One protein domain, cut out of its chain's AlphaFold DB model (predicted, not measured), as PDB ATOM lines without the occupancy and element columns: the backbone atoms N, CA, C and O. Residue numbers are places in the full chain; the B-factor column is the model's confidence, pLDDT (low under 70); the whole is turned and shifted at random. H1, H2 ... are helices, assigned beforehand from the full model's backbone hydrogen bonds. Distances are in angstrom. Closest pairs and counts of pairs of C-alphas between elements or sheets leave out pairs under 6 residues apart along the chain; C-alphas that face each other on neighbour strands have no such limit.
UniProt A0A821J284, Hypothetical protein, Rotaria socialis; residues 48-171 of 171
ATOM      1  N   ILE A  48      75.087  68.713 122.905       85.12
ATOM      2  CA  ILE A  48      75.304  70.160 122.801       85.12
ATOM      3  C   ILE A  48      76.431  70.654 123.727       85.12
ATOM      4  O   ILE A  48      77.213  71.519 123.353       85.12
ATOM      5  N   LEU A  49      76.593  70.063 124.916       86.06
ATOM      6  CA  LEU A  49      77.635  70.452 125.876       86.06
ATOM      7  C   LEU A  49      79.015  69.852 125.556       86.06
ATOM      8  O   LEU A  49      80.037  70.334 126.059       86.06
ATOM      9  N   MET A  50      79.060  68.815 124.717       83.56
ATOM     10  CA  MET A  50      80.292  68.157 124.276       83.56
ATOM     11  C   MET A  50      80.887  68.804 123.025       83.56
ATOM     12  O   MET A  50      82.094  68.677 122.805       83.56
ATOM     13  N   ASP A  51      80.085  69.531 122.247       86.12
ATOM     14  CA  ASP A  51      80.561  70.235 121.063       86.12
ATOM     15  C   ASP A  51      81.555  71.363 121.429       86.12
ATOM     16  O   ASP A  51      81.434  72.122 122.407       86.12
ATOM     17  N   LEU A  52      82.613  71.441 120.627       84.12
ATOM     18  CA  LEU A  52      83.673  72.422 120.748       84.12
ATOM     19  C   LEU A  52      83.177  73.828 120.392       84.12
ATOM     20  O   LEU A  52      83.535  74.761 121.112       84.12
ATOM     21  N   LYS A  53      82.352  73.964 119.344       85.12
ATOM     22  CA  LYS A  53      81.949  75.253 118.737       85.12
ATOM     23  C   LYS A  53      80.567  75.752 119.170       85.12
ATOM     24  O   LYS A  53      80.110  76.800 118.721       85.12
ATOM     25  N   VAL A  54      79.895  75.015 120.051       88.56
ATOM     26  CA  VAL A  54      78.529  75.329 120.490       88.56
ATOM     27  C   VAL A  54      78.374  76.737 121.063       88.56
ATOM     28  O   VAL A  54      77.339  77.357 120.856       88.56
ATOM     29  N   ASP A  55      79.372  77.280 121.765       88.12
ATOM     30  CA  ASP A  55      79.252  78.604 122.386       88.12
ATOM     31  C   ASP A  55      79.078  79.685 121.317       88.12
ATOM     32  O   ASP A  55      78.247  80.582 121.457       88.12
ATOM     33  N   GLU A  56      79.874  79.587 120.256       89.31
ATOM     34  CA  GLU A  56      79.899  80.511 119.134       89.31
ATOM     35  C   GLU A  56      78.645  80.394 118.265       89.31
ATOM     36  O   GLU A  56      78.168  81.401 117.741       89.31
ATOM     37  N   LEU A  57      78.093  79.182 118.157       85.81
ATOM     38  CA  LEU A  57      76.899  78.884 117.364       85.81
ATOM     39  C   LEU A  57      75.593  79.236 118.091       85.81
ATOM     40  O   LEU A  57      74.669  79.761 117.481       85.81
ATOM     41  N   THR A  58      75.509  78.987 119.399       86.50
ATOM     42  CA  THR A  58      74.263  79.155 120.173       86.50
ATOM     43  C   THR A  58      74.043  80.575 120.682       86.50
ATOM     44  O   THR A  58      72.922  80.933 121.042       86.50
ATOM     45  N   ILE A  59      75.090  81.408 120.720       87.62
ATOM     46  CA  ILE A  59      75.018  82.757 121.299       87.62
ATOM     47  C   ILE A  59      75.390  83.806 120.242       87.62
ATOM     48  O   ILE A  59      76.425  84.479 120.343       87.62
ATOM     49  N   PRO A  60      74.522  84.004 119.229       85.94
ATOM     50  CA  PRO A  60      74.786  84.923 118.125       85.94
ATOM     51  C   PRO A  60      74.960  86.371 118.594       85.94
ATOM     52  O   PRO A  60      75.741  87.108 118.007       85.94
ATOM     53  N   LYS A  61      74.326  86.775 119.704       86.12
ATOM     54  CA  LYS A  61      74.471  88.130 120.277       86.12
ATOM     55  C   LYS A  61      75.896  88.478 120.733       86.12
ATOM     56  O   LYS A  61      76.195  89.658 120.912       86.12
ATOM     57  N   ILE A  62      76.734  87.470 120.988       86.50
ATOM     58  CA  ILE A  62      78.117  87.646 121.453       86.50
ATOM     59  C   ILE A  62      79.094  87.319 120.326       86.50
ATOM     60  O   ILE A  62      79.986  88.113 120.043       86.50
ATOM     61  N   TYR A  63      78.922  86.165 119.680       87.69
ATOM     62  CA  TYR A  63      79.915  85.643 118.739       87.69
ATOM     63  C   TYR A  63      79.519  85.814 117.270       87.69
ATOM     64  O   TYR A  63      80.341  85.569 116.392       87.69
ATOM     65  N   CYS A  64      78.280  86.220 116.979       87.00
ATOM     66  CA  CYS A  64      77.749  86.371 115.621       87.00
ATOM     67  C   CYS A  64      77.966  85.127 114.734       87.00
ATOM     68  O   CYS A  64      78.234  85.266 113.543       87.00
ATOM     69  N   GLY A  65      77.938  83.920 115.318       84.19
ATOM     70  CA  GLY A  65      78.213  82.668 114.603       84.19
ATOM     71  C   GLY A  65      79.672  82.486 114.161       84.19
ATOM     72  O   GLY A  65      79.978  81.555 113.420       84.19
ATOM     73  N   LYS A  66      80.592  83.364 114.580       85.12
ATOM     74  CA  LYS A  66      82.003  83.315 114.185       85.12
ATOM     75  C   LYS A  66      82.820  82.528 115.198       85.12
ATOM     76  O   LYS A  66      82.818  82.821 116.392       85.12
ATOM     77  N   GLN A  67      83.587  81.565 114.691       83.12
ATOM     78  CA  GLN A  67      84.537  80.814 115.500       83.12
ATOM     79  C   GLN A  67      85.626  81.741 116.065       83.12
ATOM     80  O   GLN A  67      86.135  82.630 115.377       83.12
ATOM     81  N   ARG A  68      86.018  81.507 117.322       82.44
ATOM     82  CA  ARG A  68      87.119  82.232 117.967       82.44
ATOM     83  C   ARG A  68      88.436  81.959 117.240       82.44
ATOM     84  O   ARG A  68      88.803  80.806 117.013       82.44
ATOM     85  N   LYS A  69      89.180  83.022 116.934       83.50
ATOM     86  CA  LYS A  69      90.545  82.929 116.406       83.50
ATOM     87  C   LYS A  69      91.508  82.697 117.569       83.50
ATOM     88  O   LYS A  69      91.877  83.639 118.264       83.50
ATOM     89  N   ILE A  70      91.863  81.441 117.811       81.19
ATOM     90  CA  ILE A  70      92.867  81.069 118.812       81.19
ATOM     91  C   ILE A  70      94.181  80.830 118.072       81.19
ATOM     92  O   ILE A  70      94.198  80.130 117.064       81.19
ATOM     93  N   GLN A  71      95.272  81.424 118.557       82.62
ATOM     94  CA  GLN A  71      96.601  81.162 118.012       82.62
ATOM     95  C   GLN A  71      96.967  79.687 118.231       82.62
ATOM     96  O   GLN A  71      96.877  79.190 119.353       82.62
ATOM     97  N   GLU A  72      97.419  79.001 117.180       74.00
ATOM     98  CA  GLU A  72      97.673  77.548 117.192       74.00
ATOM     99  C   GLU A  72      98.680  77.108 118.265       74.00
ATOM    100  O   GLU A  72      98.589  76.010 118.809       74.00
ATOM    101  N   LYS A  73      99.613  77.992 118.636       78.25
ATOM    102  CA  LYS A  73     100.648  77.704 119.638       78.25
ATOM    103  C   LYS A  73     100.147  77.781 121.086       78.25
ATOM    104  O   LYS A  73     100.875  77.411 122.006       78.25
ATOM    105  N   THR A  74      98.928  78.262 121.336       80.94
ATOM    106  CA  THR A  74      98.429  78.482 122.698       80.94
ATOM    107  C   THR A  74      97.555  77.324 123.182       80.94
ATOM    108  O   THR A  74      96.437  77.127 122.715       80.94
ATOM    109  N   LYS A  75      98.008  76.598 124.217       81.19
ATOM    110  CA  LYS A  75      97.185  75.600 124.929       81.19
ATOM    111  C   LYS A  75      96.095  76.292 125.761       81.19
ATOM    112  O   LYS A  75      96.289  76.613 126.943       81.19
ATOM    113  N   LEU A  76      94.946  76.542 125.136       86.25
ATOM    114  CA  LEU A  76      93.818  77.241 125.746       86.25
ATOM    115  C   LEU A  76      92.705  76.269 126.161       86.25
ATOM    116  O   LEU A  76      91.954  75.749 125.344       86.25
ATOM    117  N   THR A  77      92.572  76.043 127.468       89.56
ATOM    118  CA  THR A  77      91.459  75.265 128.029       89.56
ATOM    119  C   THR A  77      90.183  76.104 128.062       89.56
ATOM    120  O   THR A  77      90.230  77.297 128.359       89.56
ATOM    121  N   TYR A  78      89.020  75.472 127.895       91.38
ATOM    122  CA  TYR A  78      87.720  76.150 128.007       91.38
ATOM    123  C   TYR A  78      87.530  76.903 129.330       91.38
ATOM    124  O   TYR A  78      87.031  78.020 129.329       91.38
ATOM    125  N   ALA A  79      88.032  76.365 130.447       92.12
ATOM    126  CA  ALA A  79      88.017  77.060 131.735       92.12
ATOM    127  C   ALA A  79      88.788  78.391 131.720       92.12
ATOM    128  O   ALA A  79      88.403  79.323 132.420       92.12
ATOM    129  N   LYS A  80      89.871  78.505 130.938       92.12
ATOM    130  CA  LYS A  80      90.597  79.772 130.767       92.12
ATOM    131  C   LYS A  80      89.769  80.763 129.954       92.12
ATOM    132  O   LYS A  80      89.734  81.934 130.316       92.12
ATOM    133  N   ILE A  81      89.072  80.284 128.921       91.25
ATOM    134  CA  ILE A  81      88.190  81.123 128.104       91.25
ATOM    135  C   ILE A  81      87.018  81.639 128.936       91.25
ATOM    136  O   ILE A  81      86.859  82.846 129.051       91.25
ATOM    137  N   ALA A  82      86.291  80.750 129.614       92.25
ATOM    138  CA  ALA A  82      85.186  81.102 130.505       92.25
ATOM    139  C   ALA A  82      85.603  82.133 131.566       92.25
ATOM    140  O   ALA A  82      84.922  83.128 131.792       92.25
ATOM    141  N   LYS A  83      86.772  81.928 132.188       92.38
ATOM    142  CA  LYS A  83      87.360  82.884 133.134       92.38
ATOM    143  C   LYS A  83      87.666  84.237 132.495       92.38
ATOM    144  O   LYS A  83      87.488  85.255 133.152       92.38
ATOM    145  N   SER A  84      88.195  84.243 131.271       91.50
ATOM    146  CA  SER A  84      88.475  85.473 130.534       91.50
ATOM    147  C   SER A  84      87.183  86.221 130.250       91.50
ATOM    148  O   SER A  84      87.070  87.370 130.648       91.50
ATOM    149  N   GLU A  85      86.201  85.550 129.646       90.94
ATOM    150  CA  GLU A  85      84.891  86.101 129.285       90.94
ATOM    151  C   GLU A  85      84.158  86.691 130.493       90.94
ATOM    152  O   GLU A  85      83.601  87.779 130.394       90.94
ATOM    153  N   LEU A  86      84.223  86.028 131.651       90.50
ATOM    154  CA  LEU A  86      83.605  86.522 132.884       90.50
ATOM    155  C   LEU A  86      84.262  87.808 133.419       90.50
ATOM    156  O   LEU A  86      83.607  88.595 134.097       90.50
ATOM    157  N   ARG A  87      85.553  88.019 133.130       90.38
ATOM    158  CA  ARG A  87      86.308  89.217 133.529       90.38
ATOM    159  C   ARG A  87      86.319  90.315 132.468       90.38
ATOM    160  O   ARG A  87      86.875  91.380 132.726       90.38
ATOM    161  N   MET A  88      85.769  90.069 131.280       87.38
ATOM    162  CA  MET A  88      85.719  91.091 130.239       87.38
ATOM    163  C   MET A  88      84.838  92.257 130.688       87.38
ATOM    164  O   MET A  88      83.847  92.076 131.393       87.38
ATOM    165  N   PHE A  89      85.190  93.461 130.234       87.25
ATOM    166  CA  PHE A  89      84.356  94.648 130.424       87.25
ATOM    167  C   PHE A  89      82.957  94.460 129.815       87.25
ATOM    168  O   PHE A  89      81.961  94.930 130.365       87.25
ATOM    169  N   ASP A  90      82.874  93.721 128.703       86.88
ATOM    170  CA  ASP A  90      81.615  93.383 128.050       86.88
ATOM    171  C   ASP A  90      80.730  92.488 128.933       86.88
ATOM    172  O   ASP A  90      80.997  91.304 129.159       86.88
ATOM    173  N   ARG A  91      79.612  93.056 129.391       87.56
ATOM    174  CA  ARG A  91      78.656  92.390 130.281       87.56
ATOM    175  C   ARG A  91      77.782  91.353 129.590       87.56
ATOM    176  O   ARG A  91      77.133  90.569 130.281       87.56
ATOM    177  N   ARG A  92      77.778  91.272 128.255       87.88
ATOM    178  CA  ARG A  92      77.005  90.251 127.528       87.88
ATOM    179  C   ARG A  92      77.460  88.834 127.886       87.88
ATOM    180  O   ARG A  92      76.618  87.948 128.006       87.88
ATOM    181  N   CYS A  93      78.755  88.648 128.148       85.31
ATOM    182  CA  CYS A  93      79.333  87.387 128.620       85.31
ATOM    183  C   CYS A  93      78.938  87.035 130.064       85.31
ATOM    184  O   CYS A  93      78.908  85.862 130.423       85.31
ATOM    185  N   GLY A  94      78.599  88.037 130.879       87.06
ATOM    186  CA  GLY A  94      78.145  87.872 132.262       87.06
ATOM    187  C   GLY A  94      76.638  87.646 132.410       87.06
ATOM    188  O   GLY A  94      76.147  87.557 133.532       87.06
ATOM    189  N   ARG A  95      75.880  87.566 131.307       89.94
ATOM    190  CA  ARG A  95      74.441  87.279 131.361       89.94
ATOM    191  C   ARG A  95      74.190  85.912 131.987       89.94
ATOM    192  O   ARG A  95      74.868  84.940 131.660       89.94
ATOM    193  N   VAL A  96      73.137  85.831 132.794       91.38
ATOM    194  CA  VAL A  96      72.730  84.623 133.530       91.38
ATOM    195  C   VAL A  96      72.643  83.386 132.625       91.38
ATOM    196  O   VAL A  96      73.200  82.342 132.955       91.38
ATOM    197  N   SER A  97      72.044  83.513 131.436       89.44
ATOM    198  CA  SER A  97      71.930  82.406 130.475       89.44
ATOM    199  C   SER A  97      73.288  81.877 129.997       89.44
ATOM    200  O   SER A  97      73.530  80.670 130.017       89.44
ATOM    201  N   LYS A  98      74.209  82.774 129.621       90.44
ATOM    202  CA  LYS A  98      75.579  82.416 129.221       90.44
ATOM    203  C   LYS A  98      76.345  81.804 130.387       90.44
ATOM    204  O   LYS A  98      77.080  80.835 130.188       90.44
ATOM    205  N   LEU A  99      76.186  82.361 131.584       91.75
ATOM    206  CA  LEU A  99      76.884  81.915 132.779       91.75
ATOM    207  C   LEU A  99      76.500  80.478 133.140       91.75
ATOM    208  O   LEU A  99      77.385  79.634 133.286       91.75
ATOM    209  N   PHE A 100      75.200  80.176 133.203       92.06
ATOM    210  CA  PHE A 100      74.725  78.824 133.492       92.06
ATOM    211  C   PHE A 100      75.114  77.827 132.406       92.06
ATOM    212  O   PHE A 100      75.581  76.735 132.728       92.06
ATOM    213  N   PHE A 101      75.019  78.216 131.134       91.94
ATOM    214  CA  PHE A 101      75.480  77.381 130.029       91.94
ATOM    215  C   PHE A 101      76.972  77.032 130.164       91.94
ATOM    216  O   PHE A 101      77.367  75.868 130.106       91.94
ATOM    217  N   THR A 102      77.806  78.040 130.425       92.44
ATOM    218  CA  THR A 102      79.258  77.884 130.593       92.44
ATOM    219  C   THR A 102      79.594  77.011 131.806       92.44
ATOM    220  O   THR A 102      80.478  76.155 131.730       92.44
ATOM    221  N   TYR A 103      78.868  77.187 132.914       91.94
ATOM    222  CA  TYR A 103      78.993  76.359 134.113       91.94
ATOM    223  C   TYR A 103      78.646  74.893 133.829       91.94
ATOM    224  O   TYR A 103      79.465  74.017 134.106       91.94
ATOM    225  N   LYS A 104      77.492  74.621 133.210       91.69
ATOM    226  CA  LYS A 104      77.062  73.260 132.858       91.69
ATOM    227  C   LYS A 104      78.022  72.585 131.885       91.69
ATOM    228  O   LYS A 104      78.373  71.420 132.073       91.69
ATOM    229  N   LYS A 105      78.542  73.323 130.904       92.06
ATOM    230  CA  LYS A 105      79.575  72.825 129.989       92.06
ATOM    231  C   LYS A 105      80.878  72.480 130.717       92.06
ATOM    232  O   LYS A 105      81.476  71.439 130.451       92.06
ATOM    233  N   LEU A 106      81.318  73.310 131.666       92.25
ATOM    234  CA  LEU A 106      82.483  73.011 132.508       92.25
ATOM    235  C   LEU A 106      82.260  71.783 133.394       92.25
ATOM    236  O   LEU A 106      83.155  70.949 133.494       92.25
ATOM    237  N   GLN A 107      81.089  71.673 134.020       91.69
ATOM    238  CA  GLN A 107      80.705  70.539 134.860       91.69
ATOM    239  C   GLN A 107      80.711  69.235 134.046       91.69
ATOM    240  O   GLN A 107      81.369  68.273 134.430       91.69
ATOM    241  N   THR A 108      80.105  69.249 132.857       91.19
ATOM    242  CA  THR A 108      80.077  68.106 131.925       91.19
ATOM    243  C   THR A 108      81.480  67.659 131.517       91.19
ATOM    244  O   THR A 108      81.781  66.467 131.508       91.19
ATOM    245  N   ARG A 109      82.383  68.605 131.227       90.75
ATOM    246  CA  ARG A 109      83.783  68.283 130.903       90.75
ATOM    247  C   ARG A 109      84.517  67.631 132.073       90.75
ATOM    248  O   ARG A 109      85.240  66.670 131.851       90.75
ATOM    249  N   LYS A 110      84.299  68.104 133.304       90.62
ATOM    250  CA  LYS A 110      84.882  67.471 134.497       90.62
ATOM    251  C   LYS A 110      84.401  66.035 134.666       90.62
ATOM    252  O   LYS A 110      85.231  65.167 134.906       90.62
ATOM    253  N   PHE A 111      83.099  65.789 134.500       89.56
ATOM    254  CA  PHE A 111      82.551  64.434 134.557       89.56
ATOM    255  C   PHE A 111      83.148  63.543 133.474       89.56
ATOM    256  O   PHE A 111      83.631  62.462 133.784       89.56
ATOM    257  N   ARG A 112      83.212  64.015 132.224       88.94
ATOM    258  CA  ARG A 112      83.860  63.283 131.125       88.94
ATOM    259  C   ARG A 112      85.298  62.894 131.464       88.94
ATOM    260  O   ARG A 112      85.691  61.750 131.241       88.94
ATOM    261  N   ASP A 113      86.082  63.842 131.971       89.44
ATOM    262  CA  ASP A 113      87.482  63.603 132.313       89.44
ATOM    263  C   ASP A 113      87.597  62.609 133.480       89.44
ATOM    264  O   ASP A 113      88.403  61.683 133.409       89.44
ATOM    265  N   ALA A 114      86.755  62.738 134.513       89.25
ATOM    266  CA  ALA A 114      86.707  61.819 135.651       89.25
ATOM    267  C   ALA A 114      86.310  60.393 135.235       89.25
ATOM    268  O   ALA A 114      86.991  59.441 135.608       89.25
ATOM    269  N   ILE A 115      85.275  60.249 134.401       88.00
ATOM    270  CA  ILE A 115      84.837  58.968 133.831       88.00
ATOM    271  C   ILE A 115      85.972  58.340 133.017       88.00
ATOM    272  O   ILE A 115      86.338  57.195 133.254       88.00
ATOM    273  N   SER A 116      86.588  59.096 132.100       87.69
ATOM    274  CA  SER A 116      87.716  58.617 131.284       87.69
ATOM    275  C   SER A 116      88.896  58.159 132.143       87.69
ATOM    276  O   SER A 116      89.535  57.158 131.831       87.69
ATOM    277  N   ILE A 117      89.203  58.880 133.224       86.62
ATOM    278  CA  ILE A 117      90.275  58.507 134.149       86.62
ATOM    279  C   ILE A 117      89.916  57.223 134.899       86.62
ATOM    280  O   ILE A 117      90.752  56.326 134.953       86.62
ATOM    281  N   ASN A 118      88.709  57.113 135.449       83.12
ATOM    282  CA  ASN A 118      88.301  55.943 136.225       83.12
ATOM    283  C   ASN A 118      88.207  54.691 135.347       83.12
ATOM    284  O   ASN A 118      88.791  53.679 135.707       83.12
ATOM    285  N   LEU A 119      87.636  54.792 134.141       81.56
ATOM    286  CA  LEU A 119      87.608  53.697 133.161       81.56
ATOM    287  C   LEU A 119      89.005  53.243 132.712       81.56
ATOM    288  O   LEU A 119      89.190  52.091 132.347       81.56
ATOM    289  N   ARG A 120      90.010  54.129 132.716       80.25
ATOM    290  CA  ARG A 120      91.409  53.731 132.455       80.25
ATOM    291  C   ARG A 120      92.090  53.143 133.683       80.25
ATOM    292  O   ARG A 120      93.042  52.382 133.547       80.25
ATOM    293  N   LYS A 121      91.664  53.562 134.873       75.19
ATOM    294  CA  LYS A 121      92.220  53.136 136.157       75.19
ATOM    295  C   LYS A 121      91.612  51.844 136.680       75.19
ATOM    296  O   LYS A 121      92.179  51.334 137.639       75.19
ATOM    297  N   THR A 122      90.532  51.318 136.096       65.00
ATOM    298  CA  THR A 122      90.013  49.985 136.427       65.00
ATOM    299  C   THR A 122      91.129  48.964 136.203       65.00
ATOM    300  O   THR A 122      91.436  48.572 135.076       65.00
ATOM    301  N   LYS A 123      91.822  48.614 137.288       60.47
ATOM    302  CA  LYS A 123      92.907  47.635 137.304       60.47
ATOM    303  C   LYS A 123      92.285  46.237 137.285       60.47
ATOM    304  O   LYS A 123      91.268  46.019 137.930       60.47
ATOM    305  N   ASN A 124      92.961  45.296 136.624       56.25
ATOM    306  CA  ASN A 124      92.715  43.845 136.679       56.25
ATOM    307  C   ASN A 124      91.584  43.249 135.818       56.25
ATOM    308  O   ASN A 124      90.948  42.297 136.251       56.25
ATOM    309  N   THR A 125      91.389  43.679 134.570       57.78
ATOM    310  CA  THR A 125      90.649  42.840 133.596       57.78
ATOM    311  C   THR A 125      91.520  41.775 132.922       57.78
ATOM    312  O   THR A 125      90.990  40.785 132.434       57.78
ATOM    313  N   SER A 126      92.849  41.926 132.907       61.62
ATOM    314  CA  SER A 126      93.743  41.035 132.147       61.62
ATOM    315  C   SER A 126      93.978  39.657 132.777       61.62
ATOM    316  O   SER A 126      94.427  38.754 132.080       61.62
ATOM    317  N   ASN A 127      93.698  39.489 134.074       67.94
ATOM    318  CA  ASN A 127      94.050  38.283 134.838       67.94
ATOM    319  C   ASN A 127      92.825  37.606 135.481       67.94
ATOM    320  O   ASN A 127      92.973  36.887 136.467       67.94
ATOM    321  N   VAL A 128      91.616  37.873 134.973       77.75
ATOM    322  CA  VAL A 128      90.392  37.245 135.487       77.75
ATOM    323  C   VAL A 128      90.266  35.846 134.891       77.75
ATOM    324  O   VAL A 128      90.069  35.686 133.688       77.75
ATOM    325  N   THR A 129      90.380  34.822 135.731       83.94
ATOM    326  CA  THR A 129      90.246  33.420 135.307       83.94
ATOM    327  C   THR A 129      88.770  33.013 135.260       83.94
ATOM    328  O   THR A 129      87.977  33.450 136.092       83.94
ATOM    329  N   VAL A 130      88.392  32.100 134.357       85.06
ATOM    330  CA  VAL A 130      87.015  31.557 134.256       85.06
ATOM    331  C   VAL A 130      86.501  31.020 135.602       85.06
ATOM    332  O   VAL A 130      85.353  31.256 135.967       85.06
ATOM    333  N   ALA A 131      87.370  30.382 136.393       87.69
ATOM    334  CA  ALA A 131      87.040  29.904 137.737       87.69
ATOM    335  C   ALA A 131      86.652  31.030 138.718       87.69
ATOM    336  O   ALA A 131      85.817  30.820 139.593       87.69
ATOM    337  N   GLN A 132      87.224  32.229 138.568       84.25
ATOM    338  CA  GLN A 132      86.865  33.397 139.378       84.25
ATOM    339  C   GLN A 132      85.525  33.988 138.930       84.25
ATOM    340  O   GLN A 132      84.727  34.366 139.775       84.25
ATOM    341  N   MET A 133      85.236  34.003 137.624       82.56
ATOM    342  CA  MET A 133      83.934  34.449 137.102       82.56
ATOM    343  C   MET A 133      82.771  33.529 137.491       82.56
ATOM    344  O   MET A 133      81.651  34.001 137.653       82.56
ATOM    345  N   LEU A 134      83.022  32.231 137.671       90.25
ATOM    346  CA  LEU A 134      82.014  31.289 138.169       90.25
ATOM    347  C   LEU A 134      81.773  31.416 139.682       90.25
ATOM    348  O   LEU A 134      80.759  30.936 140.183       90.25
ATOM    349  N   ASN A 135      82.684  32.062 140.417       91.81
ATOM    350  CA  ASN A 135      82.513  32.298 141.842       91.81
ATOM    351  C   ASN A 135      81.590  33.506 142.077       91.81
ATOM    352  O   ASN A 135      81.944  34.652 141.793       91.81
ATOM    353  N   ARG A 136      80.418  33.242 142.662       88.44
ATOM    354  CA  ARG A 136      79.404  34.258 142.970       88.44
ATOM    355  C   ARG A 136      79.922  35.357 143.900       88.44
ATOM    356  O   ARG A 136      79.560  36.514 143.712       88.44
ATOM    357  N   ASP A 137      80.800  35.030 144.844       88.38
ATOM    358  CA  ASP A 137      81.347  36.004 145.794       88.38
ATOM    359  C   ASP A 137      82.317  36.974 145.115       88.38
ATOM    360  O   ASP A 137      82.307  38.174 145.392       88.38
ATOM    361  N   TYR A 138      83.112  36.475 144.165       85.25
ATOM    362  CA  TYR A 138      84.013  37.304 143.367       85.25
ATOM    363  C   TYR A 138      83.233  38.257 142.453       85.25
ATOM    364  O   TYR A 138      83.540  39.449 142.394       85.25
ATOM    365  N   VAL A 139      82.190  37.754 141.787       84.44
ATOM    366  CA  VAL A 139      81.306  38.568 140.939       84.44
ATOM    367  C   VAL A 139      80.575  39.627 141.766       84.44
ATOM    368  O   VAL A 139      80.565  40.794 141.378       84.44
ATOM    369  N   ASN A 140      80.041  39.264 142.935       85.06
ATOM    370  CA  ASN A 140      79.417  40.222 143.849       85.06
ATOM    371  C   ASN A 140      80.415  41.297 144.305       85.06
ATOM    372  O   ASN A 140      80.081  42.479 144.302       85.06
ATOM    373  N   GLY A 141      81.658  40.924 144.626       82.75
ATOM    374  CA  GLY A 141      82.717  41.883 144.948       82.75
ATOM    375  C   GLY A 141      83.024  42.849 143.798       82.75
ATOM    376  O   GLY A 141      83.266  44.030 144.037       82.75
ATOM    377  N   LEU A 142      82.954  42.379 142.550       76.50
ATOM    378  CA  LEU A 142      83.144  43.216 141.367       76.50
ATOM    379  C   LEU A 142      81.985  44.205 141.165       76.50
ATOM    380  O   LEU A 142      82.230  45.364 140.839       76.50
ATOM    381  N   ILE A 143      80.747  43.765 141.402       74.31
ATOM    382  CA  ILE A 143      79.534  44.596 141.320       74.31
ATOM    383  C   ILE A 143      79.518  45.656 142.430       74.31
ATOM    384  O   ILE A 143      79.120  46.795 142.196       74.31
ATOM    385  N   HIS A 144      79.984  45.308 143.630       69.38
ATOM    386  CA  HIS A 144      80.047  46.226 144.768       69.38
ATOM    387  C   HIS A 144      81.250  47.183 144.738       69.38
ATOM    388  O   HIS A 144      81.355  48.050 145.612       69.38
ATOM    389  N   ASN A 145      82.147  47.085 143.748       71.19
ATOM    390  CA  ASN A 145      83.217  48.063 143.587       71.19
ATOM    391  C   ASN A 145      82.626  49.426 143.216       71.19
ATOM    392  O   ASN A 145      82.125  49.652 142.115       71.19
ATOM    393  N   ASN A 146      82.726  50.369 144.151       69.50
ATOM    394  CA  ASN A 146      82.117  51.694 144.059       69.50
ATOM    395  C   ASN A 146      82.902  52.664 143.140       69.50
ATOM    396  O   ASN A 146      82.879  53.884 143.328       69.50
ATOM    397  N   ASP A 147      83.617  52.134 142.145       70.62
ATOM    398  CA  ASP A 147      84.458  52.890 141.204       70.62
ATOM    399  C   ASP A 147      83.606  53.807 140.314       70.62
ATOM    400  O   ASP A 147      83.995  54.933 139.986       70.62
ATOM    401  N   ALA A 148      82.391  53.358 139.981       69.56
ATOM    402  CA  ALA A 148      81.404  54.164 139.272       69.56
ATOM    403  C   ALA A 148      80.970  55.388 140.093       69.56
ATOM    404  O   ALA A 148      80.755  56.458 139.534       69.56
ATOM    405  N   PHE A 149      80.915  55.280 141.422       80.38
ATOM    406  CA  PHE A 149      80.575  56.391 142.313       80.38
ATOM    407  C   PHE A 149      81.749  57.357 142.519       80.38
ATOM    408  O   PHE A 149      81.551  58.544 142.791       80.38
ATOM    409  N   GLU A 150      82.990  56.901 142.318       81.19
ATOM    410  CA  GLU A 150      84.174  57.753 142.425       81.19
ATOM    411  C   GLU A 150      84.163  58.911 141.412       81.19
ATOM    412  O   GLU A 150      84.658  59.998 141.726       81.19
ATOM    413  N   VAL A 151      83.549  58.738 140.233       85.56
ATOM    414  CA  VAL A 151      83.464  59.810 139.220       85.56
ATOM    415  C   VAL A 151      82.761  61.049 139.776       85.56
ATOM    416  O   VAL A 151      83.087  62.177 139.403       85.56
ATOM    417  N   LEU A 152      81.839  60.856 140.722       87.69
ATOM    418  CA  LEU A 152      81.040  61.922 141.306       87.69
ATOM    419  C   LEU A 152      81.833  62.781 142.304       87.69
ATOM    420  O   LEU A 152      81.456  63.922 142.572       87.69
ATOM    421  N   ARG A 153      83.001  62.317 142.772       88.12
ATOM    422  CA  ARG A 153      83.896  63.107 143.636       88.12
ATOM    423  C   ARG A 153      84.423  64.374 142.958       88.12
ATOM    424  O   ARG A 153      84.957  65.245 143.643       88.12
ATOM    425  N   CYS A 154      84.323  64.505 141.632       87.69
ATOM    426  CA  CYS A 154      84.796  65.700 140.931       87.69
ATOM    427  C   CYS A 154      83.893  66.927 141.125       87.69
ATOM    428  O   CYS A 154      84.329  68.053 140.854       87.69
ATOM    429  N   ASP A 155      82.650  66.725 141.572       88.12
ATOM    430  CA  ASP A 155      81.659  67.784 141.695       88.12
ATOM    431  C   ASP A 155      81.300  68.074 143.151       88.12
ATOM    432  O   ASP A 155      81.021  67.181 143.941       88.12
ATOM    433  N   ARG A 156      81.308  69.355 143.518       86.69
ATOM    434  CA  ARG A 156      81.123  69.790 144.908       86.69
ATOM    435  C   ARG A 156      79.743  69.472 145.503       86.69
ATOM    436  O   ARG A 156      79.722  69.088 146.667       86.69
ATOM    437  N   PRO A 157      78.614  69.640 144.788       86.25
ATOM    438  CA  PRO A 157      77.310  69.257 145.323       86.25
ATOM    439  C   PRO A 157      77.103  67.738 145.390       86.25
ATOM    440  O   PRO A 157      76.098  67.304 145.938       86.25
ATOM    441  N   SER A 158      78.019  66.920 144.860       88.31
ATOM    442  CA  SER A 158      77.848  65.473 144.901       88.31
ATOM    443  C   SER A 158      77.984  64.911 146.327       88.31
ATOM    444  O   SER A 158      78.933  65.269 147.036       88.31
ATOM    445  N   PRO A 159      77.135  63.944 146.723       88.31
ATOM    446  CA  PRO A 159      77.311  63.180 147.958       88.31
ATOM    447  C   PRO A 159      78.698  62.527 148.075       88.31
ATOM    448  O   PRO A 159      79.315  62.575 149.140       88.31
ATOM    449  N   ALA A 160      79.245  62.006 146.969       88.81
ATOM    450  CA  ALA A 160      80.559  61.360 146.937       88.81
ATOM    451  C   ALA A 160      81.700  62.319 147.320       88.81
ATOM    452  O   ALA A 160      82.680  61.930 147.962       88.81
ATOM    453  N   PHE A 161      81.579  63.595 146.939       90.75
ATOM    454  CA  PHE A 161      82.541  64.628 147.315       90.75
ATOM    455  C   PHE A 161      82.504  64.899 148.821       90.75
ATOM    456  O   PHE A 161      83.558  64.992 149.455       90.75
ATOM    457  N   TRP A 162      81.310  65.002 149.409       89.94
ATOM    458  CA  TRP A 162      81.152  65.246 150.842       89.94
ATOM    459  C   TRP A 162      81.578  64.058 151.695       89.94
ATOM    460  O   TRP A 162      82.226  64.264 152.718       89.94
ATOM    461  N   GLU A 163      81.315  62.829 151.256       90.00
ATOM    462  CA  GLU A 163      81.799  61.625 151.933       90.00
ATOM    463  C   GLU A 163      83.336  61.606 152.002       90.00
ATOM    464  O   GLU A 163      83.912  61.407 153.074       90.00
ATOM    465  N   LEU A 164      84.011  61.906 150.884       89.12
ATOM    466  CA  LEU A 164      85.470  62.029 150.838       89.12
ATOM    467  C   LEU A 164      85.973  63.119 151.796       89.12
ATOM    468  O   LEU A 164      86.960  62.925 152.508       89.12
ATOM    469  N   LYS A 165      85.314  64.282 151.812       91.06
ATOM    470  CA  LYS A 165      85.689  65.396 152.694       91.06
ATOM    471  C   LYS A 165      85.473  65.071 154.162       91.06
ATOM    472  O   LYS A 165      86.339  65.411 154.961       91.06
ATOM    473  N   LYS A 166      84.380  64.385 154.497       92.00
ATOM    474  CA  LYS A 166      84.108  63.891 155.845       92.00
ATOM    475  C   LYS A 166      85.229  62.950 156.274       92.00
ATOM    476  O   LYS A 166      85.880  63.242 157.264       92.00
ATOM    477  N   LYS A 167      85.544  61.910 155.494       90.00
ATOM    478  CA  LYS A 167      86.642  60.972 155.810       90.00
ATOM    479  C   LYS A 167      87.976  61.682 156.068       90.00
ATOM    480  O   LYS A 167      88.646  61.347 157.029       90.00
ATOM    481  N   LYS A 168      88.311  62.710 155.277       90.50
ATOM    482  CA  LYS A 168      89.541  63.504 155.456       90.50
ATOM    483  C   LYS A 168      89.573  64.344 156.744       90.50
ATOM    484  O   LYS A 168      90.653  64.687 157.197       90.50
ATOM    485  N   LEU A 169      88.422  64.754 157.272       87.56
ATOM    486  CA  LEU A 169      88.355  65.564 158.494       87.56
ATOM    487  C   LEU A 169      88.519  64.728 159.769       87.56
ATOM    488  O   LEU A 169      88.924  65.275 160.787       87.56
ATOM    489  N   TRP A 170      88.186  63.437 159.710       75.94
ATOM    490  CA  TRP A 170      88.210  62.517 160.854       75.94
ATOM    491  C   TRP A 170      89.345  61.476 160.771       75.94
ATOM    492  O   TRP A 170      89.325  60.501 161.519       75.94
ATOM    493  N   GLN A 171      90.289  61.664 159.845       53.72
ATOM    494  CA  GLN A 171      91.556  60.930 159.720       53.72
ATOM    495  C   GLN A 171      92.707  61.846 160.116       53.72
ATOM    496  O   GLN A 171      93.643  61.335 160.764       53.72
TER     497      GLN A 171
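AT A GLANCE: This is residues 48 to 171 of the 171 residues of the protein "Hypothetical protein" of Rotaria socialis (UniProt A0A821J284). One long helix, H5, makes the spine of an elongated, open model; the short helices H1 to H4 gather as a loose head round its first end, and the chain runs on past its other end to H6, where it turns back through H7 so that H8 packs on the second half of H5. H9 branches off at the end of H8, and its residues 166 to 169 stick out with the last two residues. The printed part has 124 residues with nine named helices, H1 to H9 in order along the chain, and no named strand; its class is all helix. It is only just extended, close to loose, with a radius of gyration of the C-alphas of 20.8 A and spans of 62 by 36 by 26 A.

IN THESE COORDINATES: Find C-alpha 96 at (72.730, 84.623, 133.530); from there H5, residues 96 to 121, runs 37.1 A to C-alpha 121 at (92.220, 53.136, 136.157). Before it look for H1 at residues 54 to 58, H2 at 60 to 63, H3 at 78 to 87, 14.3 A long, and H4 at 91 to 94. After it come H6 at residues 130 to 133, H7 at 136 to 143, 10.5 A long, and H8 at 147 to 154, 12.8 A long. H9, residues 159 to 169, runs 15.4 A and ends at C-alpha 169, (88.355, 65.564, 158.494).

HOW THE PARTS SIT: Begin at H5, whose residues 110 to 118 alone touch H8; the closest C-alphas, of Ala 114 and Val 151, are 5.2 A apart. The two run opposite ways at a steep tilt of 38 degrees, only just past shallow. Residues 102 to 106 of H5 only just touch H3, with 3 pairs of C-alphas within 8 A, the closest those of Ala 82 and Thr 102, 6.7 A; the tilt is shallow, 24 degrees, opposite ways. H1 and H5 are near each other, and H2 only just touches H4 at Ile 62 and Arg 92, C-alphas 6.7 A apart. H9 touches H8 about perpendicular, 77 degrees, closest at the C-alphas of Arg 153 and Phe 161, 4.2 A. H6 and H7 only just touch, and only at the corner, by Met 133 and Val 139, C-alphas 6.2 A apart; H5 and H7 are apart. Every O i to N i+4 pair is within hydrogen-bond range in H1, H3, H5, H7 and H9, and 0 of 4 in H8, where 4 of 5 O i to N i+3 pairs are; H2, H4 and H6 are too short for an i+4 pair.

THE WHOLE: The C-alphas farthest apart, of Phe 89 and Ala 131, are 65.2 A apart. The printed part has no cut, and its one long link is H2 to H3, 14 residues. Mean pLDDT of the printed part is 84.8; residues 122 to 127, 144, 146, 148 and 171 are under 70.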